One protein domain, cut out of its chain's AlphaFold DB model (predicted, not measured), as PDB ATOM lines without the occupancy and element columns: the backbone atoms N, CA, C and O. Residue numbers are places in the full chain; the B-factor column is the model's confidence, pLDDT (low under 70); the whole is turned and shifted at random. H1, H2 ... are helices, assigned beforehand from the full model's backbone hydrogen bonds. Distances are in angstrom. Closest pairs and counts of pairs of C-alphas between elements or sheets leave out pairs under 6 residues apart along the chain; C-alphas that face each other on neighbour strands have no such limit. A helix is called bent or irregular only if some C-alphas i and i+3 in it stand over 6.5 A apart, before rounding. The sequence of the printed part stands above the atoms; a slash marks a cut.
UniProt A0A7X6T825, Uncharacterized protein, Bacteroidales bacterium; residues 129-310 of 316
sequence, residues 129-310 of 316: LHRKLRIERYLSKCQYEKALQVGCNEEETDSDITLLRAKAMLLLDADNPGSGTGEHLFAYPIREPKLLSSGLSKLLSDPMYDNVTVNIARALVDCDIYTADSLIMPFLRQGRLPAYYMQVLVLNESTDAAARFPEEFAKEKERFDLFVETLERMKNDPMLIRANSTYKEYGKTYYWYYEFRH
ATOM      1  N   LEU A 129      40.239 -29.058   7.529       81.81
ATOM      2  CA  LEU A 129      41.550 -29.057   6.883       81.81
ATOM      3  C   LEU A 129      41.659 -30.161   5.822       81.81
ATOM      4  O   LEU A 129      42.054 -29.891   4.684       81.81
ATOM      5  N   HIS A 130      41.260 -31.394   6.151       83.62
ATOM      6  CA  HIS A 130      41.287 -32.510   5.193       83.62
ATOM      7  C   HIS A 130      40.421 -32.231   3.962       83.62
ATOM      8  O   HIS A 130      40.791 -32.586   2.838       83.62
ATOM      9  N   ARG A 131      39.282 -31.563   4.152       86.56
ATOM     10  CA  ARG A 131      38.379 -31.155   3.075       86.56
ATOM     11  C   ARG A 131      38.995 -30.076   2.191       86.56
ATOM     12  O   ARG A 131      39.006 -30.250   0.971       86.56
ATOM     13  N   LYS A 132      39.569 -29.022   2.782       88.12
ATOM     14  CA  LYS A 132      40.286 -27.950   2.063       88.12
ATOM     15  C   LYS A 132      41.399 -28.530   1.195       88.12
ATOM     16  O   LYS A 132      41.398 -28.329  -0.018       88.12
ATOM     17  N   LEU A 133      42.272 -29.349   1.785       88.00
ATOM     18  CA  LEU A 133      43.384 -29.990   1.077       88.00
ATOM     19  C   LEU A 133      42.901 -30.905  -0.056       88.00
ATOM     20  O   LEU A 133      43.518 -30.974  -1.121       88.00
ATOM     21  N   ARG A 134      41.775 -31.606   0.135       89.75
ATOM     22  CA  ARG A 134      41.169 -32.439  -0.911       89.75
ATOM     23  C   ARG A 134      40.657 -31.594  -2.081       89.75
ATOM     24  O   ARG A 134      40.887 -31.976  -3.227       89.75
ATOM     25  N   ILE A 135      40.004 -30.463  -1.806       90.62
ATOM     26  CA  ILE A 135      39.530 -29.526  -2.835       90.62
ATOM     27  C   ILE A 135      40.717 -28.932  -3.597       90.62
ATOM     28  O   ILE A 135      40.745 -29.006  -4.823       90.62
ATOM     29  N   GLU A 136      41.735 -28.428  -2.900       89.75
ATOM     30  CA  GLU A 136      42.948 -27.879  -3.523       89.75
ATOM     31  C   GLU A 136      43.671 -28.900  -4.403       89.75
ATOM     32  O   GLU A 136      44.126 -28.578  -5.502       89.75
ATOM     33  N   ARG A 137      43.726 -30.163  -3.966       90.00
ATOM     34  CA  ARG A 137      44.280 -31.255  -4.771       90.00
ATOM     35  C   ARG A 137      43.478 -31.512  -6.046       90.00
ATOM     36  O   ARG A 137      44.063 -31.871  -7.064       90.00
ATOM     37  N   TYR A 138      42.154 -31.387  -6.009       92.00
ATOM     38  CA  TYR A 138      41.338 -31.524  -7.217       92.00
ATOM     39  C   TYR A 138      41.477 -30.313  -8.140       92.00
ATOM     40  O   TYR A 138      41.589 -30.504  -9.349       92.00
ATOM     41  N   LEU A 139      41.560 -29.101  -7.581       89.88
ATOM     42  CA  LEU A 139      41.844 -27.877  -8.333       89.88
ATOM     43  C   LEU A 139      43.183 -27.971  -9.073       89.88
ATOM     44  O   LEU A 139      43.236 -27.704 -10.270       89.88
ATOM     45  N   SER A 140      44.249 -28.424  -8.403       87.69
ATOM     46  CA  SER A 140      45.573 -28.571  -9.027       87.69
ATOM     47  C   SER A 140      45.619 -29.637 -10.124       87.69
ATOM     48  O   SER A 140      46.458 -29.570 -11.019       87.69
ATOM     49  N   LYS A 141      44.698 -30.605 -10.081       87.94
ATOM     50  CA  LYS A 141      44.527 -31.646 -11.104       87.94
ATOM     51  C   LYS A 141      43.524 -31.279 -12.202       87.94
ATOM     52  O   LYS A 141      43.202 -32.150 -13.008       87.94
ATOM     53  N   CYS A 142      43.010 -30.047 -12.220       87.75
ATOM     54  CA  CYS A 142      41.942 -29.596 -13.123       87.75
ATOM     55  C   CYS A 142      40.662 -30.459 -13.042       87.75
ATOM     56  O   CYS A 142      39.929 -30.600 -14.013       87.75
ATOM     57  N   GLN A 143      40.393 -31.094 -11.896       90.19
ATOM     58  CA  GLN A 143      39.209 -31.937 -11.675       90.19
ATOM     59  C   GLN A 143      38.125 -31.146 -10.931       90.19
ATOM     60  O   GLN A 143      37.760 -31.490  -9.805       90.19
ATOM     61  N   TYR A 144      37.629 -30.068 -11.543       88.94
ATOM     62  CA  TYR A 144      36.763 -29.083 -10.881       88.94
ATOM     63  C   TYR A 144      35.423 -29.664 -10.414       88.94
ATOM     64  O   TYR A 144      35.013 -29.419  -9.284       88.94
ATOM     65  N   GLU A 145      34.785 -30.523 -11.210       87.69
ATOM     66  CA  GLU A 145      33.529 -31.178 -10.811       87.69
ATOM     67  C   GLU A 145      33.692 -32.019  -9.539       87.69
ATOM     68  O   GLU A 145      32.861 -31.974  -8.633       87.69
ATOM     69  N   LYS A 146      34.807 -32.751  -9.421       88.94
ATOM     70  CA  LYS A 146      35.110 -33.529  -8.212       88.94
ATOM     71  C   LYS A 146      35.385 -32.621  -7.025       88.94
ATOM     72  O   LYS A 146      34.983 -32.962  -5.919       88.94
ATOM     73  N   ALA A 147      36.034 -31.479  -7.248       89.31
ATOM     74  CA  ALA A 147      36.253 -30.467  -6.221       89.31
ATOM     75  C   ALA A 147      34.919 -29.952  -5.646       89.31
ATOM     76  O   ALA A 147      34.799 -29.805  -4.433       89.31
ATOM     77  N   LEU A 148      33.903 -29.768  -6.497       86.94
ATOM     78  CA  LEU A 148      32.555 -29.355  -6.089       86.94
ATOM     79  C   LEU A 148      31.771 -30.455  -5.360       86.94
ATOM     80  O   LEU A 148      30.966 -30.146  -4.487       86.94
ATOM     81  N   GLN A 149      32.024 -31.730  -5.666       86.44
ATOM     82  CA  GLN A 149      31.411 -32.858  -4.952       86.44
ATOM     83  C   GLN A 149      31.955 -33.034  -3.527       86.44
ATOM     84  O   GLN A 149      31.317 -33.684  -2.697       86.44
ATOM     85  N   VAL A 150      33.130 -32.478  -3.211       84.50
ATOM     86  CA  VAL A 150      33.697 -32.579  -1.864       84.50
ATOM     87  C   VAL A 150      32.860 -31.761  -0.878       84.50
ATOM     88  O   VAL A 150      32.825 -30.526  -0.899       84.50
ATOM     89  N   GLY A 151      32.204 -32.481   0.028       70.31
ATOM     90  CA  GLY A 151      31.398 -31.901   1.093       70.31
ATOM     91  C   GLY A 151      30.088 -31.284   0.628       70.31
ATOM     92  O   GLY A 151      29.616 -30.320   1.225       70.31
ATOM     93  N   CYS A 152      29.513 -31.804  -0.459       71.75
ATOM     94  CA  CYS A 152      28.231 -31.332  -0.981       71.75
ATOM     95  C   CYS A 152      27.047 -31.582  -0.031       71.75
ATOM     96  O   CYS A 152      26.042 -30.882  -0.115       71.75
ATOM     97  N   ASN A 153      27.179 -32.557   0.872       68.12
ATOM     98  CA  ASN A 153      26.148 -32.953   1.833       68.12
ATOM     99  C   ASN A 153      26.375 -32.374   3.238       68.12
ATOM    100  O   ASN A 153      25.610 -32.680   4.147       68.12
ATOM    101  N   GLU A 154      27.439 -31.602   3.443       68.12
ATOM    102  CA  GLU A 154      27.800 -31.095   4.764       68.12
ATOM    103  C   GLU A 154      27.282 -29.668   4.933       68.12
ATOM    104  O   GLU A 154      27.521 -28.800   4.091       68.12
ATOM    105  N   GLU A 155      26.570 -29.437   6.035       60.91
ATOM    106  CA  GLU A 155      25.982 -28.136   6.376       60.91
ATOM    107  C   GLU A 155      27.024 -27.141   6.918       60.91
ATOM    108  O   GLU A 155      26.806 -25.931   6.880       60.91
ATOM    109  N   GLU A 156      28.175 -27.628   7.397       59.34
ATOM    110  CA  GLU A 156      29.261 -26.780   7.890       59.34
ATOM    111  C   GLU A 156      30.032 -26.133   6.732       59.34
ATOM    112  O   GLU A 156      30.835 -26.771   6.041       59.34
ATOM    113  N   THR A 157      29.797 -24.835   6.532       62.62
ATOM    114  CA  THR A 157      30.552 -23.996   5.598       62.62
ATOM    115  C   THR A 157      31.555 -23.111   6.324       62.62
ATOM    116  O   THR A 157      31.209 -22.090   6.917       62.62
ATOM    117  N   ASP A 158      32.826 -23.489   6.210       75.69
ATOM    118  CA  ASP A 158      33.944 -22.572   6.409       75.69
ATOM    119  C   ASP A 158      34.043 -21.611   5.208       75.69
ATOM    120  O   ASP A 158      33.740 -21.962   4.055       75.69
ATOM    121  N   SER A 159      34.469 -20.382   5.465       79.56
ATOM    122  CA  SER A 159      34.585 -19.335   4.456       79.56
ATOM    123  C   SER A 159      35.663 -19.665   3.417       79.56
ATOM    124  O   SER A 159      35.441 -19.474   2.218       79.56
ATOM    125  N   ASP A 160      36.761 -20.298   3.835       84.25
ATOM    126  CA  ASP A 160      37.810 -20.810   2.945       84.25
ATOM    127  C   ASP A 160      37.296 -21.899   1.993       84.25
ATOM    128  O   ASP A 160      37.618 -21.901   0.805       84.25
ATOM    129  N   ILE A 161      36.472 -22.828   2.492       85.69
ATOM    130  CA  ILE A 161      35.880 -23.892   1.665       85.69
ATOM    131  C   ILE A 161      34.932 -23.276   0.636       85.69
ATOM    132  O   ILE A 161      34.933 -23.672  -0.530       85.69
ATOM    133  N   THR A 162      34.154 -22.275   1.049       86.62
ATOM    134  CA  THR A 162      33.256 -21.532   0.157       86.62
ATOM    135  C   THR A 162      34.046 -20.810  -0.937       86.62
ATOM    136  O   THR A 162      33.683 -20.893  -2.111       86.62
ATOM    137  N   LEU A 163      35.178 -20.184  -0.593       88.94
ATOM    138  CA  LEU A 163      36.080 -19.566  -1.564       88.94
ATOM    139  C   LEU A 163      36.694 -20.599  -2.517       88.94
ATOM    140  O   LEU A 163      36.728 -20.371  -3.723       88.94
ATOM    141  N   LEU A 164      37.153 -21.747  -2.014       90.06
ATOM    142  CA  LEU A 164      37.707 -22.817  -2.847       90.06
ATOM    143  C   LEU A 164      36.664 -23.399  -3.814       90.06
ATOM    144  O   LEU A 164      36.992 -23.692  -4.964       90.06
ATOM    145  N   ARG A 165      35.405 -23.517  -3.382       88.31
ATOM    146  CA  ARG A 165      34.284 -23.894  -4.255       88.31
ATOM    147  C   ARG A 165      34.025 -22.835  -5.316       88.31
ATOM    148  O   ARG A 165      33.927 -23.188  -6.484       88.31
ATOM    149  N   ALA A 166      33.993 -21.557  -4.942       89.19
ATOM    150  CA  ALA A 166      33.851 -20.468  -5.905       89.19
ATOM    151  C   ALA A 166      35.002 -20.471  -6.928       89.19
ATOM    152  O   ALA A 166      34.757 -20.358  -8.122       89.19
ATOM    153  N   LYS A 167      36.248 -20.718  -6.496       89.94
ATOM    154  CA  LYS A 167      37.395 -20.916  -7.401       89.94
ATOM    155  C   LYS A 167      37.168 -22.081  -8.363       89.94
ATOM    156  O   LYS A 167      37.402 -21.925  -9.556       89.94
ATOM    157  N   ALA A 168      36.696 -23.228  -7.871       90.19
ATOM    158  CA  ALA A 168      36.377 -24.378  -8.719       90.19
ATOM    159  C   ALA A 168      35.286 -24.049  -9.750       90.19
ATOM    160  O   ALA A 168      35.415 -24.436 -10.906       90.19
ATOM    161  N   MET A 169      34.249 -23.308  -9.351       88.94
ATOM    162  CA  MET A 169      33.174 -22.863 -10.242       88.94
ATOM    163  C   MET A 169      33.677 -21.902 -11.313       88.94
ATOM    164  O   MET A 169      33.340 -22.081 -12.474       88.94
ATOM    165  N   LEU A 170      34.507 -20.921 -10.953       88.94
ATOM    166  CA  LEU A 170      35.077 -19.965 -11.908       88.94
ATOM    167  C   LEU A 170      35.939 -20.659 -12.968       88.94
ATOM    168  O   LEU A 170      35.888 -20.300 -14.139       88.94
ATOM    169  N   LEU A 171      36.712 -21.669 -12.564       87.12
ATOM    170  CA  LEU A 171      37.531 -22.454 -13.489       87.12
ATOM    171  C   LEU A 171      36.690 -23.392 -14.356       87.12
ATOM    172  O   LEU A 171      36.993 -23.569 -15.530       87.12
ATOM    173  N   LEU A 172      35.614 -23.953 -13.801       86.56
ATOM    174  CA  LEU A 172      34.646 -24.724 -14.577       86.56
ATOM    175  C   LEU A 172      33.922 -23.841 -15.604       86.56
ATOM    176  O   LEU A 172      33.682 -24.284 -16.721       86.56
ATOM    177  N   ASP A 173      33.623 -22.590 -15.251       80.88
ATOM    178  CA  ASP A 173      33.003 -21.612 -16.151       80.88
ATOM    179  C   ASP A 173      33.936 -21.215 -17.304       80.88
ATOM    180  O   ASP A 173      33.484 -21.026 -18.430       80.88
ATOM    181  N   ALA A 174      35.246 -21.152 -17.045       79.94
ATOM    182  CA  ALA A 174      36.248 -20.927 -18.083       79.94
ATOM    183  C   ALA A 174      36.303 -22.079 -19.107       79.94
ATOM    184  O   ALA A 174      36.470 -21.826 -20.301       79.94
ATOM    185  N   ASP A 175      36.129 -23.328 -18.657       77.88
ATOM    186  CA  ASP A 175      36.075 -24.506 -19.534       77.88
ATOM    187  C   ASP A 175      34.710 -24.650 -20.239       77.88
ATOM    188  O   ASP A 175      34.643 -25.081 -21.394       77.88
ATOM    189  N   ASN A 176      33.616 -24.295 -19.560       77.00
ATOM    190  CA  ASN A 176      32.247 -24.370 -20.067       77.00
ATOM    191  C   ASN A 176      31.403 -23.179 -19.553       77.00
ATOM    192  O   ASN A 176      30.865 -23.248 -18.437       77.00
ATOM    193  N   PRO A 177      31.259 -22.109 -20.363       72.81
ATOM    194  CA  PRO A 177      30.613 -20.866 -19.957       72.81
ATOM    195  C   PRO A 177      29.192 -21.072 -19.444       72.81
ATOM    196  O   PRO A 177      28.335 -21.641 -20.121       72.81
ATOM    197  N   GLY A 178      28.930 -20.564 -18.247       66.25
ATOM    198  CA  GLY A 178      27.638 -20.622 -17.588       66.25
ATOM    199  C   GLY A 178      27.396 -21.871 -16.742       66.25
ATOM    200  O   GLY A 178      26.420 -21.895 -16.003       66.25
ATOM    201  N   SER A 179      28.254 -22.891 -16.786       70.69
ATOM    202  CA  SER A 179      28.049 -24.126 -16.012       70.69
ATOM    203  C   SER A 179      28.516 -24.040 -14.554       70.69
ATOM    204  O   SER A 179      28.075 -24.824 -13.716       70.69
ATOM    205  N   GLY A 180      29.415 -23.104 -14.234       77.06
ATOM    206  CA  GLY A 180      30.043 -23.018 -12.921       77.06
ATOM    207  C   GLY A 180      29.288 -22.091 -11.977       77.06
ATOM    208  O   GLY A 180      28.409 -22.501 -11.214       77.06
ATOM    209  N   THR A 181      29.662 -20.814 -12.010       77.38
ATOM    210  CA  THR A 181      29.174 -19.792 -11.072       77.38
ATOM    211  C   THR A 181      27.668 -19.561 -11.214       77.38
ATOM    212  O   THR A 181      26.962 -19.452 -10.212       77.38
ATOM    213  N   GLY A 182      27.162 -19.537 -12.447       72.25
ATOM    214  CA  GLY A 182      25.756 -19.252 -12.737       72.25
ATOM    215  C   GLY A 182      24.769 -20.360 -12.353       72.25
ATOM    216  O   GLY A 182      23.577 -20.079 -12.250       72.25
ATOM    217  N   GLU A 183      25.242 -21.585 -12.110       79.56
ATOM    218  CA  GLU A 183      24.399 -22.736 -11.735       79.56
ATOM    219  C   GLU A 183      24.597 -23.153 -10.267       79.56
ATOM    220  O   GLU A 183      23.680 -23.683  -9.631       79.56
ATOM    221  N   HIS A 184      25.783 -22.918  -9.684       82.62
ATOM    222  CA  HIS A 184      26.148 -23.538  -8.402       82.62
ATOM    223  C   HIS A 184      26.594 -22.593  -7.277       82.62
ATOM    224  O   HIS A 184      26.668 -23.057  -6.139       82.62
ATOM    225  N   LEU A 185      26.811 -21.291  -7.520       85.75
ATOM    226  CA  LEU A 185      27.320 -20.370  -6.486       85.75
ATOM    227  C   LEU A 185      26.438 -20.319  -5.226       85.75
ATOM    228  O   LEU A 185      26.962 -20.350  -4.116       85.75
ATOM    229  N   PHE A 186      25.113 -20.324  -5.400       85.75
ATOM    230  CA  PHE A 186      24.128 -20.291  -4.307       85.75
ATOM    231  C   PHE A 186      23.511 -21.659  -3.988       85.75
ATOM    232  O   PHE A 186      22.576 -21.753  -3.196       85.75
ATOM    233  N   ALA A 187      24.042 -22.742  -4.566       80.50
ATOM    234  CA  ALA A 187      23.608 -24.094  -4.211       80.50
ATOM    235  C   ALA A 187      24.042 -24.480  -2.785       80.50
ATOM    236  O   ALA A 187      23.481 -25.409  -2.199       80.50
ATOM    237  N   TYR A 188      25.035 -23.762  -2.247       77.81
ATOM    238  CA  TYR A 188      25.605 -23.950  -0.922       77.81
ATOM    239  C   TYR A 188      25.404 -22.691  -0.063       77.81
ATOM    240  O   TYR A 188      25.489 -21.581  -0.591       77.81
ATOM    241  N   PRO A 189      25.192 -22.830   1.257       75.56
ATOM    242  CA  PRO A 189      25.044 -21.682   2.149       75.56
ATOM    243  C   PRO A 189      26.314 -20.823   2.208       75.56
ATOM    244  O   PRO A 189      27.395 -21.323   2.521       75.56
ATOM    245  N   ILE A 190      26.176 -19.517   1.978       81.50
ATOM    246  CA  ILE A 190      27.268 -18.543   2.106       81.50
ATOM    247  C   ILE A 190      27.191 -17.911   3.499       81.50
ATOM    248  O   ILE A 190      26.280 -17.136   3.777       81.50
ATOM    249  N   ARG A 191      28.146 -18.235   4.379       75.00
ATOM    250  CA  ARG A 191      28.172 -17.719   5.761       75.00
ATOM    251  C   ARG A 191      28.788 -16.320   5.864       75.00
ATOM    252  O   ARG A 191      28.243 -15.451   6.533       75.00
ATOM    253  N   GLU A 192      29.905 -16.088   5.176       81.81
ATOM    254  CA  GLU A 192      30.670 -14.835   5.260       81.81
ATOM    255  C   GLU A 192      30.801 -14.164   3.885       81.81
ATOM    256  O   GLU A 192      31.855 -14.240   3.244       81.81
ATOM    257  N   PRO A 193      29.751 -13.477   3.399       84.19
ATOM    258  CA  PRO A 193      29.737 -12.923   2.047       84.19
ATOM    259  C   PRO A 193      30.823 -11.862   1.838       84.19
ATOM    260  O   PRO A 193      31.466 -11.829   0.792       84.19
ATOM    261  N   LYS A 194      31.115 -11.047   2.862       85.25
ATOM    262  CA  LYS A 194      32.195 -10.049   2.805       85.25
ATOM    263  C   LYS A 194      33.571 -10.696   2.646       85.25
ATOM    264  O   LYS A 194      34.380 -10.214   1.852       85.25
ATOM    265  N   LEU A 195      33.842 -11.778   3.385       85.00
ATOM    266  CA  LEU A 195      35.124 -12.468   3.275       85.00
ATOM    267  C   LEU A 195      35.240 -13.152   1.914       85.00
ATOM    268  O   LEU A 195      36.276 -13.018   1.266       85.00
ATOM    269  N   LEU A 196      34.164 -13.781   1.435       86.94
ATOM    270  CA  LEU A 196      34.107 -14.369   0.101       86.94
ATOM    271  C   LEU A 196      34.368 -13.323  -0.993       86.94
ATOM    272  O   LEU A 196      35.243 -13.540  -1.826       86.94
ATOM    273  N   SER A 197      33.692 -12.171  -0.955       87.12
ATOM    274  CA  SER A 197      33.910 -11.059  -1.895       87.12
ATOM    275  C   SER A 197      35.362 -10.567  -1.861       87.12
ATOM    276  O   SER A 197      36.007 -10.418  -2.902       87.12
ATOM    277  N   SER A 198      35.946 -10.428  -0.664       88.62
ATOM    278  CA  SER A 198      37.364 -10.080  -0.524       88.62
ATOM    279  C   SER A 198      38.296 -11.164  -1.085       88.62
ATOM    280  O   SER A 198      39.286 -10.848  -1.741       88.62
ATOM    281  N   GLY A 199      37.973 -12.444  -0.896       86.38
ATOM    282  CA  GLY A 199      38.722 -13.568  -1.450       86.38
ATOM    283  C   GLY A 199      38.666 -13.593  -2.976       86.38
ATOM    284  O   GLY A 199      39.701 -13.735  -3.621       86.38
ATOM    285  N   LEU A 200      37.483 -13.366  -3.548       88.31
ATOM    286  CA  LEU A 200      37.267 -13.242  -4.989       88.31
ATOM    287  C   LEU A 200      38.023 -12.047  -5.578       88.31
ATOM    288  O   LEU A 200      38.635 -12.176  -6.634       88.31
ATOM    289  N   SER A 201      38.069 -10.909  -4.880       89.31
ATOM    290  CA  SER A 201      38.825  -9.739  -5.346       89.31
ATOM    291  C   SER A 201      40.324 -10.012  -5.500       89.31
ATOM    292  O   SER A 201      40.951  -9.480  -6.415       89.31
ATOM    293  N   LYS A 202      40.900 -10.896  -4.672       89.69
ATOM    294  CA  LYS A 202      42.308 -11.308  -4.802       89.69
ATOM    295  C   LYS A 202      42.554 -12.105  -6.087       89.69
ATOM    296  O   LYS A 202      43.660 -12.060  -6.615       89.69
ATOM    297  N   LEU A 203      41.534 -12.793  -6.607       88.06
ATOM    298  CA  LEU A 203      41.631 -13.575  -7.845       88.06
ATOM    299  C   LEU A 203      41.696 -12.701  -9.099       88.06
ATOM    300  O   LEU A 203      42.226 -13.156 -10.100       88.06
ATOM    301  N   LEU A 204      41.245 -11.441  -9.046       87.62
ATOM    302  CA  LEU A 204      41.357 -10.498 -10.174       87.62
ATOM    303  C   LEU A 204      42.812 -10.220 -10.586       87.62
ATOM    304  O   LEU A 204      43.073  -9.708 -11.670       87.62
ATOM    305  N   SER A 205      43.765 -10.497  -9.692       86.19
ATOM    306  CA  SER A 205      45.200 -10.351  -9.963       86.19
ATOM    307  C   SER A 205      45.829 -11.611 -10.569       86.19
ATOM    308  O   SER A 205      46.983 -11.566 -10.989       86.19
ATOM    309  N   ASP A 206      45.109 -12.734 -10.585       85.12
ATOM    310  CA  ASP A 206      45.608 -14.025 -11.048       85.12
ATOM    311  C   ASP A 206      45.162 -14.263 -12.505       85.12
ATOM    312  O   ASP A 206      43.961 -14.346 -12.769       85.12
ATOM    313  N   PRO A 207      46.099 -14.402 -13.466       83.19
ATOM    314  CA  PRO A 207      45.770 -14.576 -14.882       83.19
ATOM    315  C   PRO A 207      45.044 -15.895 -15.186       83.19
ATOM    316  O   PRO A 207      44.587 -16.086 -16.310       83.19
ATOM    317  N   MET A 208      44.970 -16.820 -14.224       81.50
ATOM    318  CA  MET A 208      44.251 -18.083 -14.372       81.50
ATOM    319  C   MET A 208      42.727 -17.903 -14.400       81.50
ATOM    320  O   MET A 208      42.030 -18.780 -14.905       81.50
ATOM    321  N   TYR A 209      42.202 -16.795 -13.863       83.44
ATOM    322  CA  TYR A 209      40.766 -16.541 -13.773       83.44
ATOM    323  C   TYR A 209      40.341 -15.439 -14.740       83.44
ATOM    324  O   TYR A 209      41.017 -14.423 -14.895       83.44
ATOM    325  N   ASP A 210      39.178 -15.618 -15.364       85.44
ATOM    326  CA  ASP A 210      38.586 -14.572 -16.185       85.44
ATOM    327  C   ASP A 210      38.025 -13.442 -15.309       85.44
ATOM    328  O   ASP A 210      37.134 -13.640 -14.477       85.44
ATOM    329  N   ASN A 211      38.526 -12.228 -15.534       87.38
ATOM    330  CA  ASN A 211      38.138 -11.044 -14.776       87.38
ATOM    331  C   ASN A 211      36.642 -10.734 -14.884       87.38
ATOM    332  O   ASN A 211      36.067 -10.214 -13.927       87.38
ATOM    333  N   VAL A 212      35.999 -11.023 -16.021       86.56
ATOM    334  CA  VAL A 212      34.561 -10.766 -16.190       86.56
ATOM    335  C   VAL A 212      33.766 -11.706 -15.290       86.56
ATOM    336  O   VAL A 212      32.974 -11.244 -14.473       86.56
ATOM    337  N   THR A 213      34.052 -13.004 -15.357       85.81
ATOM    338  CA  THR A 213      33.382 -14.027 -14.544       85.81
ATOM    339  C   THR A 213      33.600 -13.807 -13.040       85.81
ATOM    340  O   THR A 213      32.662 -13.916 -12.248       85.81
ATOM    341  N   VAL A 214      34.814 -13.418 -12.630       89.31
ATOM    342  CA  VAL A 214      35.113 -13.061 -11.230       89.31
ATOM    343  C   VAL A 214      34.310 -11.835 -10.790       89.31
ATOM    344  O   VAL A 214      33.769 -11.820  -9.682       89.31
ATOM    345  N   ASN A 215      34.197 -10.808 -11.640       90.12
ATOM    346  CA  ASN A 215      33.408  -9.618 -11.322       90.12
ATOM    347  C   ASN A 215      31.904  -9.905 -11.269       90.12
ATOM    348  O   ASN A 215      31.243  -9.355 -10.391       90.12
ATOM    349  N   ILE A 216      31.381 -10.793 -12.120       89.19
ATOM    350  CA  ILE A 216      29.998 -11.277 -12.020       89.19
ATOM    351  C   ILE A 216      29.806 -11.983 -10.676       89.19
ATOM    352  O   ILE A 216      28.936 -11.590  -9.906       89.19
ATOM    353  N   ALA A 217      30.652 -12.963 -10.337       90.00
ATOM    354  CA  ALA A 217      30.562 -13.685  -9.065       90.00
ATOM    355  C   ALA A 217      30.585 -12.734  -7.858       90.00
ATOM    356  O   ALA A 217      29.786 -12.874  -6.934       90.00
ATOM    357  N   ARG A 218      31.470 -11.732  -7.887       92.31
ATOM    358  CA  ARG A 218      31.569 -10.710  -6.844       92.31
ATOM    359  C   ARG A 218      30.307  -9.852  -6.758       92.31
ATOM    360  O   ARG A 218      29.777  -9.699  -5.664       92.31
ATOM    361  N   ALA A 219      29.798  -9.357  -7.887       91.19
ATOM    362  CA  ALA A 219      28.570  -8.566  -7.932       91.19
ATOM    363  C   ALA A 219      27.366  -9.350  -7.383       91.19
ATOM    364  O   ALA A 219      26.575  -8.800  -6.621       91.19
ATOM    365  N   LEU A 220      27.272 -10.650  -7.682       91.12
ATOM    366  CA  LEU A 220      26.241 -11.531  -7.130       91.12
ATOM    367  C   LEU A 220      26.371 -11.689  -5.609       91.12
ATOM    368  O   LEU A 220      25.388 -11.548  -4.884       91.12
ATOM    369  N   VAL A 221      27.578 -11.944  -5.097       90.88
ATOM    370  CA  VAL A 221      27.813 -12.063  -3.646       90.88
ATOM    371  C   VAL A 221      27.501 -10.748  -2.925       90.88
ATOM    372  O   VAL A 221      26.871 -10.768  -1.864       90.88
ATOM    373  N   ASP A 222      27.884  -9.615  -3.519       90.44
ATOM    374  CA  ASP A 222      27.662  -8.268  -2.984       90.44
ATOM    375  C   ASP A 222      26.224  -7.756  -3.204       90.44
ATOM    376  O   ASP A 222      25.851  -6.716  -2.652       90.44
ATOM    377  N   CYS A 223      25.389  -8.518  -3.918       89.50
ATOM    378  CA  CYS A 223      24.027  -8.175  -4.338       89.50
ATOM    379  C   CYS A 223      23.915  -6.882  -5.159       89.50
ATOM    380  O   CYS A 223      22.891  -6.202  -5.119       89.50
ATOM    381  N   ASP A 224      24.952  -6.546  -5.921       91.31
ATOM    382  CA  ASP A 224      24.928  -5.447  -6.882       91.31
ATOM    383  C   ASP A 224      24.329  -5.932  -8.211       91.31
ATOM    384  O   ASP A 224      25.034  -6.314  -9.151       91.31
ATOM    385  N   ILE A 225      22.994  -5.964  -8.253       90.31
ATOM    386  CA  ILE A 225      22.226  -6.464  -9.401       90.31
ATOM    387  C   ILE A 225      22.426  -5.621 -10.665       90.31
ATOM    388  O   ILE A 225      22.390  -6.176 -11.759       90.31
ATOM    389  N   TYR A 226      22.712  -4.322 -10.534       88.94
ATOM    390  CA  TYR A 226      22.954  -3.432 -11.674       88.94
ATOM    391  C   TYR A 226      24.293  -3.742 -12.340       88.94
ATOM    392  O   TYR A 226      24.369  -3.911 -13.559       88.94
ATOM    393  N   THR A 227      25.353  -3.869 -11.536       90.56
ATOM    394  CA  THR A 227      26.662  -4.272 -12.053       90.56
ATOM    395  C   THR A 227      26.584  -5.676 -12.650       90.56
ATOM    396  O   THR A 227      27.097  -5.899 -13.745       90.56
ATOM    397  N   ALA A 228      25.896  -6.610 -11.985       88.88
ATOM    398  CA  ALA A 228      25.719  -7.967 -12.491       88.88
ATOM    399  C   ALA A 228      24.983  -8.003 -13.846       88.88
ATOM    400  O   ALA A 228      25.509  -8.599 -14.782       88.88
ATOM    401  N   ASP A 229      23.835  -7.332 -13.991       88.81
ATOM    402  CA  ASP A 229      23.072  -7.246 -15.250       88.81
ATOM    403  C   ASP A 229      23.935  -6.710 -16.406       88.81
ATOM    404  O   ASP A 229      24.025  -7.337 -17.467       88.81
ATOM    405  N   SER A 230      24.687  -5.630 -16.152       87.94
ATOM    406  CA  SER A 230      25.574  -5.017 -17.148       87.94
ATOM    407  C   SER A 230      26.711  -5.935 -17.624       87.94
ATOM    408  O   SER A 230      27.167  -5.814 -18.763       87.94
ATOM    409  N   LEU A 231      27.172  -6.861 -16.774       87.75
ATOM    410  CA  LEU A 231      28.264  -7.794 -17.072       87.75
ATOM    411  C   LEU A 231      27.767  -9.123 -17.654       87.75
ATOM    412  O   LEU A 231      28.442  -9.716 -18.497       87.75
ATOM    413  N   ILE A 232      26.590  -9.588 -17.227       86.50
ATOM    414  CA  ILE A 232      25.989 -10.862 -17.636       86.50
ATOM    415  C   ILE A 232      25.559 -10.807 -19.107       86.50
ATOM    416  O   ILE A 232      25.917 -11.688 -19.892       86.50
ATOM    417  N   MET A 233      24.831  -9.762 -19.514       76.06
ATOM    418  CA  MET A 233      24.224  -9.684 -20.852       76.06
ATOM    419  C   MET A 233      25.231  -9.711 -22.020       76.06
ATOM    420  O   MET A 233      24.993 -10.439 -22.993       76.06
ATOM    421  N   PRO A 234      26.383  -9.013 -21.953       72.88
ATOM    422  CA  PRO A 234      27.427  -9.099 -22.979       72.88
ATOM    423  C   PRO A 234      28.162 -10.448 -23.013       72.88
ATOM    424  O   PRO A 234      28.694 -10.837 -24.058       72.88
ATOM    425  N   PHE A 235      28.212 -11.149 -21.877       68.12
ATOM    426  CA  PHE A 235      28.937 -12.410 -21.705       68.12
ATOM    427  C   PHE A 235      28.179 -13.611 -22.301       68.12
ATOM    428  O   PHE A 235      28.778 -14.598 -22.732       68.12
ATOM    429  N   LEU A 236      26.855 -13.510 -22.435       67.06
ATOM    430  CA  LEU A 236      25.998 -14.581 -22.945       67.06
ATOM    431  C   LEU A 236      26.017 -14.665 -24.472       67.06
ATOM    432  O   LEU A 236      25.160 -14.127 -25.182       67.06
ATOM    433  N   ARG A 237      27.011 -15.382 -24.999       55.50
ATOM    434  CA  ARG A 237      27.162 -15.628 -26.443       55.50
ATOM    435  C   ARG A 237      26.528 -16.933 -26.946       55.50
ATOM    436  O   ARG A 237      26.482 -17.114 -28.156       55.50
ATOM    437  N   GLN A 238      26.045 -17.833 -26.078       55.66
ATOM    438  CA  GLN A 238      25.824 -19.249 -26.450       55.66
ATOM    439  C   GLN A 238      24.438 -19.855 -26.135       55.66
ATOM    440  O   GLN A 238      24.279 -21.069 -26.130       55.66
ATOM    441  N   GLY A 239      23.400 -19.037 -25.953       58.75
ATOM    442  CA  GLY A 239      22.007 -19.510 -26.055       58.75
ATOM    443  C   GLY A 239      21.437 -20.275 -24.854       58.75
ATOM    444  O   GLY A 239      20.246 -20.562 -24.866       58.75
ATOM    445  N   ARG A 240      22.218 -20.543 -23.797       69.00
ATOM    446  CA  ARG A 240      21.688 -20.994 -22.502       69.00
ATOM    447  C   ARG A 240      22.096 -20.026 -21.401       69.00
ATOM    448  O   ARG A 240      23.282 -19.772 -21.205       69.00
ATOM    449  N   LEU A 241      21.101 -19.491 -20.701       77.56
ATOM    450  CA  LEU A 241      21.300 -18.625 -19.550       77.56
ATOM    451  C   LEU A 241      21.322 -19.467 -18.265       77.56
ATOM    452  O   LEU A 241      20.360 -20.197 -18.024       77.56
ATOM    453  N   PRO A 242      22.379 -19.382 -17.440       85.75
ATOM    454  CA  PRO A 242      22.414 -20.057 -16.146       85.75
ATOM    455  C   PRO A 242      21.306 -19.575 -15.207       85.75
ATOM    456  O   PRO A 242      20.911 -18.405 -15.257       85.75
ATOM    457  N   ALA A 243      20.842 -20.451 -14.314       87.50
ATOM    458  CA  ALA A 243      19.679 -20.182 -13.469       87.50
ATOM    459  C   ALA A 243      19.832 -18.920 -12.603       87.50
ATOM    460  O   ALA A 243      18.934 -18.078 -12.573       87.50
ATOM    461  N   TYR A 244      20.978 -18.735 -11.937       89.81
ATOM    462  CA  TYR A 244      21.187 -17.565 -11.077       89.81
ATOM    463  C   TYR A 244      21.327 -16.274 -11.868       89.81
ATOM    464  O   TYR A 244      20.895 -15.227 -11.399       89.81
ATOM    465  N   TYR A 245      21.885 -16.340 -13.077       89.38
ATOM    466  CA  TYR A 245      21.967 -15.166 -13.936       89.38
ATOM    467  C   TYR A 245      20.558 -14.747 -14.366       89.38
ATOM    468  O   TYR A 245      20.222 -13.580 -14.215       89.38
ATOM    469  N   MET A 246      19.695 -15.690 -14.770       90.00
ATOM    470  CA  MET A 246      18.284 -15.395 -15.065       90.00
ATOM    471  C   MET A 246      17.571 -14.743 -13.879       90.00
ATOM    472  O   MET A 246      16.890 -13.737 -14.042       90.00
ATOM    473  N   GLN A 247      17.777 -15.268 -12.672       92.62
ATOM    474  CA  GLN A 247      17.160 -14.722 -11.462       92.62
ATOM    475  C   GLN A 247      17.573 -13.276 -11.181       92.62
ATOM    476  O   GLN A 247      16.746 -12.487 -10.733       92.62
ATOM    477  N   VAL A 248      18.823 -12.907 -11.467       92.19
ATOM    478  CA  VAL A 248      19.311 -11.523 -11.336       92.19
ATOM    479  C   VAL A 248      18.644 -10.611 -12.355       92.19
ATOM    480  O   VAL A 248      18.219  -9.514 -12.004       92.19
ATOM    481  N   LEU A 249      18.529 -11.065 -13.605       91.31
ATOM    482  CA  LEU A 249      17.895 -10.291 -14.674       91.31
ATOM    483  C   LEU A 249      16.403 -10.069 -14.394       91.31
ATOM    484  O   LEU A 249      15.892  -8.985 -14.662       91.31
ATOM    485  N   VAL A 250      15.718 -11.071 -13.831       93.50
ATOM    486  CA  VAL A 250      14.324 -10.956 -13.371       93.50
ATOM    487  C   VAL A 250      14.214  -9.959 -12.218       93.50
ATOM    488  O   VAL A 250      13.369  -9.071 -12.276       93.50
ATOM    489  N   LEU A 251      15.100 -10.050 -11.219       92.69
ATOM    490  CA  LEU A 251      15.177  -9.097 -10.102       92.69
ATOM    491  C   LEU A 251      15.415  -7.652 -10.559       92.69
ATOM    492  O   LEU A 251      14.899  -6.729  -9.936       92.69
ATOM    493  N   ASN A 252      16.200  -7.453 -11.621       91.69
ATOM    494  CA  ASN A 252      16.487  -6.136 -12.191       91.69
ATOM    495  C   ASN A 252      15.459  -5.688 -13.250       91.69
ATOM    496  O   ASN A 252      15.645  -4.647 -13.873       91.69
ATOM    497  N   GLU A 253      14.409  -6.478 -13.504       90.44
ATOM    498  CA  GLU A 253      13.413  -6.222 -14.554       90.44
ATOM    499  C   GLU A 253      14.038  -5.931 -15.937       90.44
ATOM    500  O   GLU A 253      13.582  -5.067 -16.689       90.44
ATOM    501  N   SER A 254      15.100  -6.664 -16.282       87.88
ATOM    502  CA  SER A 254      15.912  -6.417 -17.479       87.88
ATOM    503  C   SER A 254      15.097  -6.567 -18.771       87.88
ATOM    504  O   SER A 254      14.668  -7.665 -19.145       87.88
ATOM    505  N   THR A 255      14.907  -5.457 -19.492       86.75
ATOM    506  CA  THR A 255      14.151  -5.423 -20.757       86.75
ATOM    507  C   THR A 255      14.825  -6.240 -21.851       86.75
ATOM    508  O   THR A 255      14.154  -6.907 -22.640       86.75
ATOM    509  N   ASP A 256      16.156  -6.222 -21.879       85.00
ATOM    510  CA  ASP A 256      16.948  -6.931 -22.880       85.00
ATOM    511  C   ASP A 256      16.872  -8.447 -22.670       85.00
ATOM    512  O   ASP A 256      16.789  -9.212 -23.633       85.00
ATOM    513  N   ALA A 257      16.852  -8.893 -21.410       84.44
ATOM    514  CA  ALA A 257      16.684 -10.298 -21.063       84.44
ATOM    515  C   ALA A 257      15.289 -10.805 -21.453       84.44
ATOM    516  O   ALA A 257      15.179 -11.849 -22.100       84.44
ATOM    517  N   ALA A 258      14.246 -10.028 -21.144       86.81
ATOM    518  CA  ALA A 258      12.868 -10.338 -21.517       86.81
ATOM    519  C   ALA A 258      12.673 -10.419 -23.041       86.81
ATOM    520  O   ALA A 258      11.912 -11.254 -23.525       86.81
ATOM    521  N   ALA A 259      13.382  -9.586 -23.812       87.25
ATOM    522  CA  ALA A 259      13.343  -9.628 -25.272       87.25
ATOM    523  C   ALA A 259      14.096 -10.835 -25.861       87.25
ATOM    524  O   ALA A 259      13.697 -11.367 -26.897       87.25
ATOM    525  N   ARG A 260      15.197 -11.261 -25.228       85.62
ATOM    526  CA  ARG A 260      16.100 -12.293 -25.765       85.62
ATOM    527  C   ARG A 260      15.742 -13.718 -25.336       85.62
ATOM    528  O   ARG A 260      16.000 -14.641 -26.105       85.62
ATOM    529  N   PHE A 261      15.152 -13.885 -24.153       87.00
ATOM    530  CA  PHE A 261      14.752 -15.172 -23.564       87.00
ATOM    531  C   PHE A 261      13.319 -15.093 -22.998       87.00
ATOM    532  O   PHE A 261      13.128 -15.195 -21.785       87.00
ATOM    533  N   PRO A 262      12.297 -14.845 -23.838       88.94
ATOM    534  CA  PRO A 262      10.956 -14.495 -23.366       88.94
ATOM    535  C   PRO A 262      10.283 -15.612 -22.559       88.94
ATOM    536  O   PRO A 262       9.612 -15.326 -21.570       88.94
ATOM    537  N   GLU A 263      10.465 -16.875 -22.952       89.75
ATOM    538  CA  GLU A 263       9.840 -18.017 -22.275       89.75
ATOM    539  C   GLU A 263      10.490 -18.290 -20.914       89.75
ATOM    540  O   GLU A 263       9.798 -18.398 -19.900       89.75
ATOM    541  N   GLU A 264      11.823 -18.363 -20.865       89.19
ATOM    542  CA  GLU A 264      12.555 -18.611 -19.625       89.19
ATOM    543  C   GLU A 264      12.408 -17.446 -18.643       89.19
ATOM    544  O   GLU A 264      12.260 -17.674 -17.441       89.19
ATOM    545  N   PHE A 265      12.402 -16.207 -19.147       91.00
ATOM    546  CA  PHE A 265      12.242 -15.013 -18.326       91.00
ATOM    547  C   PHE A 265      10.836 -14.944 -17.730       91.00
ATOM    548  O   PHE A 265      10.700 -14.708 -16.535       91.00
ATOM    549  N   ALA A 266       9.791 -15.206 -18.524       92.69
ATOM    550  CA  ALA A 266       8.415 -15.230 -18.027       92.69
ATOM    551  C   ALA A 266       8.213 -16.312 -16.958       92.69
ATOM    552  O   ALA A 266       7.599 -16.048 -15.927       92.69
ATOM    553  N   LYS A 267       8.781 -17.506 -17.169       93.75
ATOM    554  CA  LYS A 267       8.698 -18.612 -16.210       93.75
ATOM    555  C   LYS A 267       9.409 -18.300 -14.892       93.75
ATOM    556  O   LYS A 267       8.871 -18.574 -13.820       93.75
ATOM    557  N   GLU A 268      10.625 -17.756 -14.949       94.06
ATOM    558  CA  GLU A 268      11.353 -17.407 -13.726       94.06
ATOM    559  C   GLU A 268      10.726 -16.188 -13.033       94.06
ATOM    560  O   GLU A 268      10.693 -16.144 -11.804       94.06
ATOM    561  N   LYS A 269      10.141 -15.255 -13.796       94.62
ATOM    562  CA  LYS A 269       9.347 -14.142 -13.264       94.62
ATOM    563  C   LYS A 269       8.104 -14.620 -12.520       94.62
ATOM    564  O   LYS A 269       7.907 -14.206 -11.388       94.62
ATOM    565  N   GLU A 270       7.330 -15.547 -13.083       95.44
ATOM    566  CA  GLU A 270       6.182 -16.147 -12.388       95.44
ATOM    567  C   GLU A 270       6.612 -16.778 -11.054       95.44
ATOM    568  O   GLU A 270       6.001 -16.547 -10.011       95.44
ATOM    569  N   ARG A 271       7.723 -17.527 -11.058       95.06
ATOM    570  CA  ARG A 271       8.274 -18.129  -9.839       95.06
ATOM    571  C   ARG A 271       8.700 -17.078  -8.807       95.06
ATOM    572  O   ARG A 271       8.511 -17.302  -7.609       95.06
ATOM    573  N   PHE A 272       9.283 -15.970  -9.256       95.06
ATOM    574  CA  PHE A 272       9.650 -14.844  -8.402       95.06
ATOM    575  C   PHE A 272       8.413 -14.134  -7.831       95.06
ATOM    576  O   PHE A 272       8.372 -13.873  -6.632       95.06
ATOM    577  N   ASP A 273       7.371 -13.915  -8.632       95.38
ATOM    578  CA  ASP A 273       6.117 -13.294  -8.189       95.38
ATOM    579  C   ASP A 273       5.439 -14.137  -7.089       95.38
ATOM    580  O   ASP A 273       5.007 -13.604  -6.066       95.38
ATOM    581  N   LEU A 274       5.439 -15.470  -7.228       95.75
ATOM    582  CA  LEU A 274       4.988 -16.413  -6.188       95.75
ATOM    583  C   LEU A 274       5.802 -16.309  -4.886       95.75
ATOM    584  O   LEU A 274       5.247 -16.402  -3.785       95.75
ATOM    585  N   PHE A 275       7.120 -16.120  -4.997       94.69
ATOM    586  CA  PHE A 275       7.986 -15.899  -3.839       94.69
ATOM    587  C   PHE A 275       7.625 -14.590  -3.125       94.69
ATOM    588  O   PHE A 275       7.440 -14.595  -1.907       94.69
ATOM    589  N   VAL A 276       7.449 -13.496  -3.874       93.62
ATOM    590  CA  VAL A 276       7.040 -12.191  -3.333       93.62
ATOM    591  C   VAL A 276       5.676 -12.285  -2.647       93.62
ATOM    592  O   VAL A 276       5.548 -11.868  -1.497       93.62
ATOM    593  N   GLU A 277       4.681 -12.917  -3.275       94.69
ATOM    594  CA  GLU A 277       3.353 -13.108  -2.679       94.69
ATOM    595  C   GLU A 277       3.434 -13.892  -1.355       94.69
ATOM    596  O   GLU A 277       2.778 -13.562  -0.362       94.69
ATOM    597  N   THR A 278       4.283 -14.920  -1.307       92.94
ATOM    598  CA  THR A 278       4.514 -15.704  -0.087       92.94
ATOM    599  C   THR A 278       5.101 -14.839   1.032       92.94
ATOM    600  O   THR A 278       4.649 -14.933   2.178       92.94
ATOM    601  N   LEU A 279       6.052 -13.956   0.714       92.25
ATOM    602  CA  LEU A 279       6.612 -13.003   1.675       92.25
ATOM    603  C   LEU A 279       5.587 -11.969   2.147       92.25
ATOM    604  O   LEU A 279       5.574 -11.626   3.331       92.25
ATOM    605  N   GLU A 280       4.709 -11.498   1.262       92.12
ATOM    606  CA  GLU A 280       3.651 -10.547   1.609       92.12
ATOM    607  C   GLU A 280       2.643 -11.137   2.599       92.12
ATOM    608  O   GLU A 280       2.240 -10.460   3.553       92.12
ATOM    609  N   ARG A 281       2.276 -12.415   2.436       92.56
ATOM    610  CA  ARG A 281       1.404 -13.126   3.390       92.56
ATOM    611  C   ARG A 281       2.035 -13.225   4.781       92.56
ATOM    612  O   ARG A 281       1.320 -13.163   5.778       92.56
ATOM    613  N   MET A 282       3.363 -13.328   4.847       91.19
ATOM    614  CA  MET A 282       4.144 -13.421   6.087       91.19
ATOM    615  C   MET A 282       4.748 -12.076   6.518       91.19
ATOM    616  O   MET A 282       5.661 -12.042   7.341       91.19
ATOM    617  N   LYS A 283       4.277 -10.937   5.990       90.12
ATOM    618  CA  LYS A 283       4.896  -9.620   6.247       90.12
ATOM    619  C   LYS A 283       4.953  -9.219   7.725       90.12
ATOM    620  O   LYS A 283       5.787  -8.402   8.100       90.12
ATOM    621  N   ASN A 284       4.053  -9.772   8.539       91.94
ATOM    622  CA  ASN A 284       3.971  -9.503   9.973       91.94
ATOM    623  C   ASN A 284       4.890 -10.419  10.801       91.94
ATOM    624  O   ASN A 284       5.074 -10.171  11.993       91.94
ATOM    625  N   ASP A 285       5.460 -11.462  10.193       90.12
ATOM    626  CA  ASP A 285       6.342 -12.400  10.875       90.12
ATOM    627  C   ASP A 285       7.781 -11.856  10.953       90.12
ATOM    628  O   ASP A 285       8.261 -11.185  10.032       90.12
ATOM    629  N   PRO A 286       8.530 -12.176  12.026       89.94
ATOM    630  CA  PRO A 286       9.948 -11.859  12.131       89.94
ATOM    631  C   PRO A 286      10.768 -12.367  10.938       89.94
ATOM    632  O   PRO A 286      10.547 -13.467  10.430       89.94
ATOM    633  N   MET A 287      11.802 -11.611  10.551       86.56
ATOM    634  CA  MET A 287      12.637 -11.911   9.378       86.56
ATOM    635  C   MET A 287      13.210 -13.336   9.373       86.56
ATOM    636  O   MET A 287      13.201 -13.982   8.330       86.56
ATOM    637  N   LEU A 288      13.642 -13.849  10.529       86.56
ATOM    638  CA  LEU A 288      14.168 -15.211  10.668       86.56
ATOM    639  C   LEU A 288      13.108 -16.288  10.380       86.56
ATOM    640  O   LEU A 288      13.415 -17.311   9.775       86.56
ATOM    641  N   ILE A 289      11.854 -16.055  10.782       87.06
ATOM    642  CA  ILE A 289      10.745 -16.989  10.537       87.06
ATOM    643  C   ILE A 289      10.411 -17.018   9.044       87.06
ATOM    644  O   ILE A 289      10.258 -18.098   8.470       87.06
ATOM    645  N   ARG A 290      10.387 -15.850   8.392       90.38
ATOM    646  CA  ARG A 290      10.209 -15.746   6.933       90.38
ATOM    647  C   ARG A 290      11.339 -16.452   6.173       90.38
ATOM    648  O   ARG A 290      11.069 -17.212   5.248       90.38
ATOM    649  N   ALA A 291      12.590 -16.270   6.601       88.81
ATOM    650  CA  ALA A 291      13.747 -16.926   5.989       88.81
ATOM    651  C   ALA A 291      13.654 -18.458   6.098       88.81
ATOM    652  O   ALA A 291      13.766 -19.157   5.094       88.81
ATOM    653  N   ASN A 292      13.389 -18.983   7.298       88.81
ATOM    654  CA  ASN A 292      13.327 -20.426   7.550       88.81
ATOM    655  C   ASN A 292      12.133 -21.105   6.864       88.81
ATOM    656  O   ASN A 292      12.275 -22.204   6.330       88.81
ATOM    657  N   SER A 293      10.960 -20.466   6.866       88.88
ATOM    658  CA  SER A 293       9.748 -21.011   6.236       88.88
ATOM    659  C   SER A 293       9.873 -21.112   4.715       88.88
ATOM    660  O   SER A 293       9.426 -22.097   4.130       88.88
ATOM    661  N   THR A 294      10.540 -20.144   4.081       91.56
ATOM    662  CA  THR A 294      10.769 -20.122   2.627       91.56
ATOM    663  C   THR A 294      12.015 -20.903   2.192       91.56
ATOM    664  O   THR A 294      12.146 -21.232   1.014       91.56
ATOM    665  N   TYR A 295      12.910 -21.269   3.119       88.44
ATOM    666  CA  TYR A 295      14.189 -21.922   2.805       88.44
ATOM    667  C   TYR A 295      14.036 -23.249   2.054       88.44
ATOM    668  O   TYR A 295      14.792 -23.538   1.130       88.44
ATOM    669  N   LYS A 296      13.046 -24.070   2.413       88.44
ATOM    670  CA  LYS A 296      12.867 -25.389   1.784       88.44
ATOM    671  C   LYS A 296      12.569 -25.289   0.284       88.44
ATOM    672  O   LYS A 296      12.993 -26.152  -0.481       88.44
ATOM    673  N   GLU A 297      11.824 -24.265  -0.116       90.44
ATOM    674  CA  GLU A 297      11.337 -24.089  -1.486       90.44
ATOM    675  C   GLU A 297      12.232 -23.151  -2.307       90.44
ATOM    676  O   GLU A 297      12.489 -23.402  -3.488       90.44
ATOM    677  N   TYR A 298      12.768 -22.113  -1.662       91.38
ATOM    678  CA  TYR A 298      13.514 -21.038  -2.312       91.38
ATOM    679  C   TYR A 298      14.955 -20.886  -1.810       91.38
ATOM    680  O   TYR A 298      15.718 -20.136  -2.395       91.38
ATOM    681  N   GLY A 299      15.399 -21.621  -0.789       85.62
ATOM    682  CA  GLY A 299      16.718 -21.430  -0.163       85.62
ATOM    683  C   GLY A 299      17.933 -21.655  -1.071       85.62
ATOM    684  O   GLY A 299      19.043 -21.288  -0.705       85.62
ATOM    685  N   LYS A 300      17.726 -22.240  -2.256       86.50
ATOM    686  CA  LYS A 300      18.744 -22.423  -3.303       86.50
ATOM    687  C   LYS A 300      18.588 -21.441  -4.465       86.50
ATOM    688  O   LYS A 300      19.046 -21.736  -5.561       86.50
ATOM    689  N   THR A 301      17.874 -20.334  -4.288       91.44
ATOM    690  CA  THR A 301      17.692 -19.309  -5.322       91.44
ATOM    691  C   THR A 301      18.432 -18.035  -4.944       91.44
ATOM    692  O   THR A 301      18.642 -17.724  -3.769       91.44
ATOM    693  N   TYR A 302      18.819 -17.271  -5.959       91.31
ATOM    694  CA  TYR A 302      19.490 -15.998  -5.775       91.31
ATOM    695  C   TYR A 302      18.584 -14.961  -5.109       91.31
ATOM    696  O   TYR A 302      19.050 -14.239  -4.236       91.31
ATOM    697  N   TYR A 303      17.290 -14.904  -5.443       91.81
ATOM    698  CA  TYR A 303      16.376 -13.949  -4.803       91.81
ATOM    699  C   TYR A 303      16.147 -14.237  -3.313       91.81
ATOM    700  O   TYR A 303      16.013 -13.294  -2.537       91.81
ATOM    701  N   TRP A 304      16.179 -15.503  -2.877       92.25
ATOM    702  CA  TRP A 304      16.145 -15.815  -1.446       92.25
ATOM    703  C   TRP A 304      17.410 -15.315  -0.744       92.25
ATOM    704  O   TRP A 304      17.328 -14.694   0.315       92.25
ATOM    705  N   TYR A 305      18.580 -15.533  -1.357       90.69
ATOM    706  CA  TYR A 305      19.841 -14.987  -0.855       90.69
ATOM    707  C   TYR A 305      19.807 -13.452  -0.807       90.69
ATOM    708  O   TYR A 305      20.146 -12.871   0.220       90.69
ATOM    709  N   TYR A 306      19.341 -12.799  -1.872       91.50
ATOM    710  CA  TYR A 306      19.212 -11.345  -1.972       91.50
ATOM    711  C   TYR A 306      18.355 -10.761  -0.836       91.50
ATOM    712  O   TYR A 306      18.790  -9.827  -0.163       91.50
ATOM    713  N   GLU A 307      17.190 -11.359  -0.568       91.25
ATOM    714  CA  GLU A 307      16.261 -10.911   0.478       91.25
ATOM    715  C   GLU A 307      16.802 -11.165   1.900       91.25
ATOM    716  O   GLU A 307      16.698 -10.310   2.785       91.25
ATOM    717  N   PHE A 308      17.401 -12.337   2.145       88.94
ATOM    718  CA  PHE A 308      17.721 -12.806   3.501       88.94
ATOM    719  C   PHE A 308      19.208 -12.804   3.873       88.94
ATOM    720  O   PHE A 308      19.559 -13.220   4.981       88.94
ATOM    721  N   ARG A 309      20.110 -12.283   3.029       82.12
ATOM    722  CA  ARG A 309      21.559 -12.261   3.326       82.12
ATOM    723  C   ARG A 309      21.899 -11.646   4.687       82.12
ATOM    724  O   ARG A 309      22.815 -12.098   5.365       82.12
ATOM    725  N   HIS A 310      21.151 -10.625   5.108       72.00
ATOM    726  CA  HIS A 310      21.403  -9.889   6.349       72.00
ATOM    727  C   HIS A 310      20.957 -10.646   7.608       72.00
ATOM    728  O   HIS A 310      21.391 -10.324   8.716       72.00
TER     729      HIS A 310
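Overview. This is residues 129 to 310 of the 316 residues of an uncharacterized protein of Bacteroidales bacterium (UniProt A0A7X6T825). The longest helix, H10, stands along one end of an all-helix body, a cluster of helices round H3 makes the other end, and H8 sits between them, touching H4, H7, H10 and H12. H9 is at the first end of H10, and the hairpin of H11 and H12 folds back from its last end to H8. The printed part has 182 residues with twelve named helices, H1 to H12 in order, and no named strand. It is compact, with a radius of gyration of the C-alphas of 16.5 A, and spans 47 by 37 by 24 A.

Arrangement. H10, residues 262 to 281, touches H8, residues 243 to 251, with its residues 264 to 272 alone, at a steep tilt of 68 degrees, only just short of perpendicular; the closest C-alphas, of Val 250 and Lys 269, are 5.9 A apart. H9, residues 255 to 260, and H10 touch only at the corner, and only just, with 3 pairs of C-alphas within 8 A, the closest being Ala 258 and Phe 265 at 5.7 A. H12, residues 302 to 310, touches H8 about perpendicular at 73 degrees, with the closest C-alphas, of Tyr 302 and Tyr 244, 5.8 A apart. H11, residues 287 to 298, forms a hairpin with H12, at a shallow tilt of 23 degrees; the closest C-alphas, of Tyr 298 and Trp 304, are 5.9 A apart. H11 is only just irregular, with C-alphas 293 and 296 7.0 A apart, and H12 is irregular, with C-alphas 307 and 310 7.9 A apart. H7, residues 225 to 235, touches H8 at a steep tilt of 52 degrees, closest at the C-alphas of Asp 229 and Leu 249, 6.0 A. H6, residues 211 to 222, forms hairpins with H7, closest C-alphas Ala 219 and Ala 228 at 5.4 A, and with H5, residues 193 to 203, closest C-alphas Ser 197 and Arg 218 at 5.5 A. H4, residues 181 to 184, touches H8, with the C-alphas of Gly 182 and Tyr 244 closest at 5.1 A. The hub is H3, residues 159 to 175, which touches H4, H5, H1, residues 129 to 140, H2, residues 144 to 149, and only just H6, with 3 pairs of C-alphas within 8 A. H1 and H10 are apart. Every O i to N i+4 pair is within hydrogen-bond range in H1, H2, H3, H6, H8, H9 and H10, against 6 of 7 in H5, 5 of 7 in H7, 6 of 8 in H11 and 4 of 5 in H12; H4 is too short for such a pair.

Along the chain. H10 measures 28.4 A from first to last C-alpha, from (10.956, -14.495, -23.366) to (1.404, -13.126, 3.390), and H3 24.6 A. H1 begins at C-alpha 129, (41.550, -29.057, 6.883).

Size, cuts and confidence. The two C-alphas farthest apart, of Lys 141 and Asn 284, are 50.8 A apart. The printed part has no cut and no long link. Residues 153 to 157, 178 and 235 to 240 have pLDDT under 70.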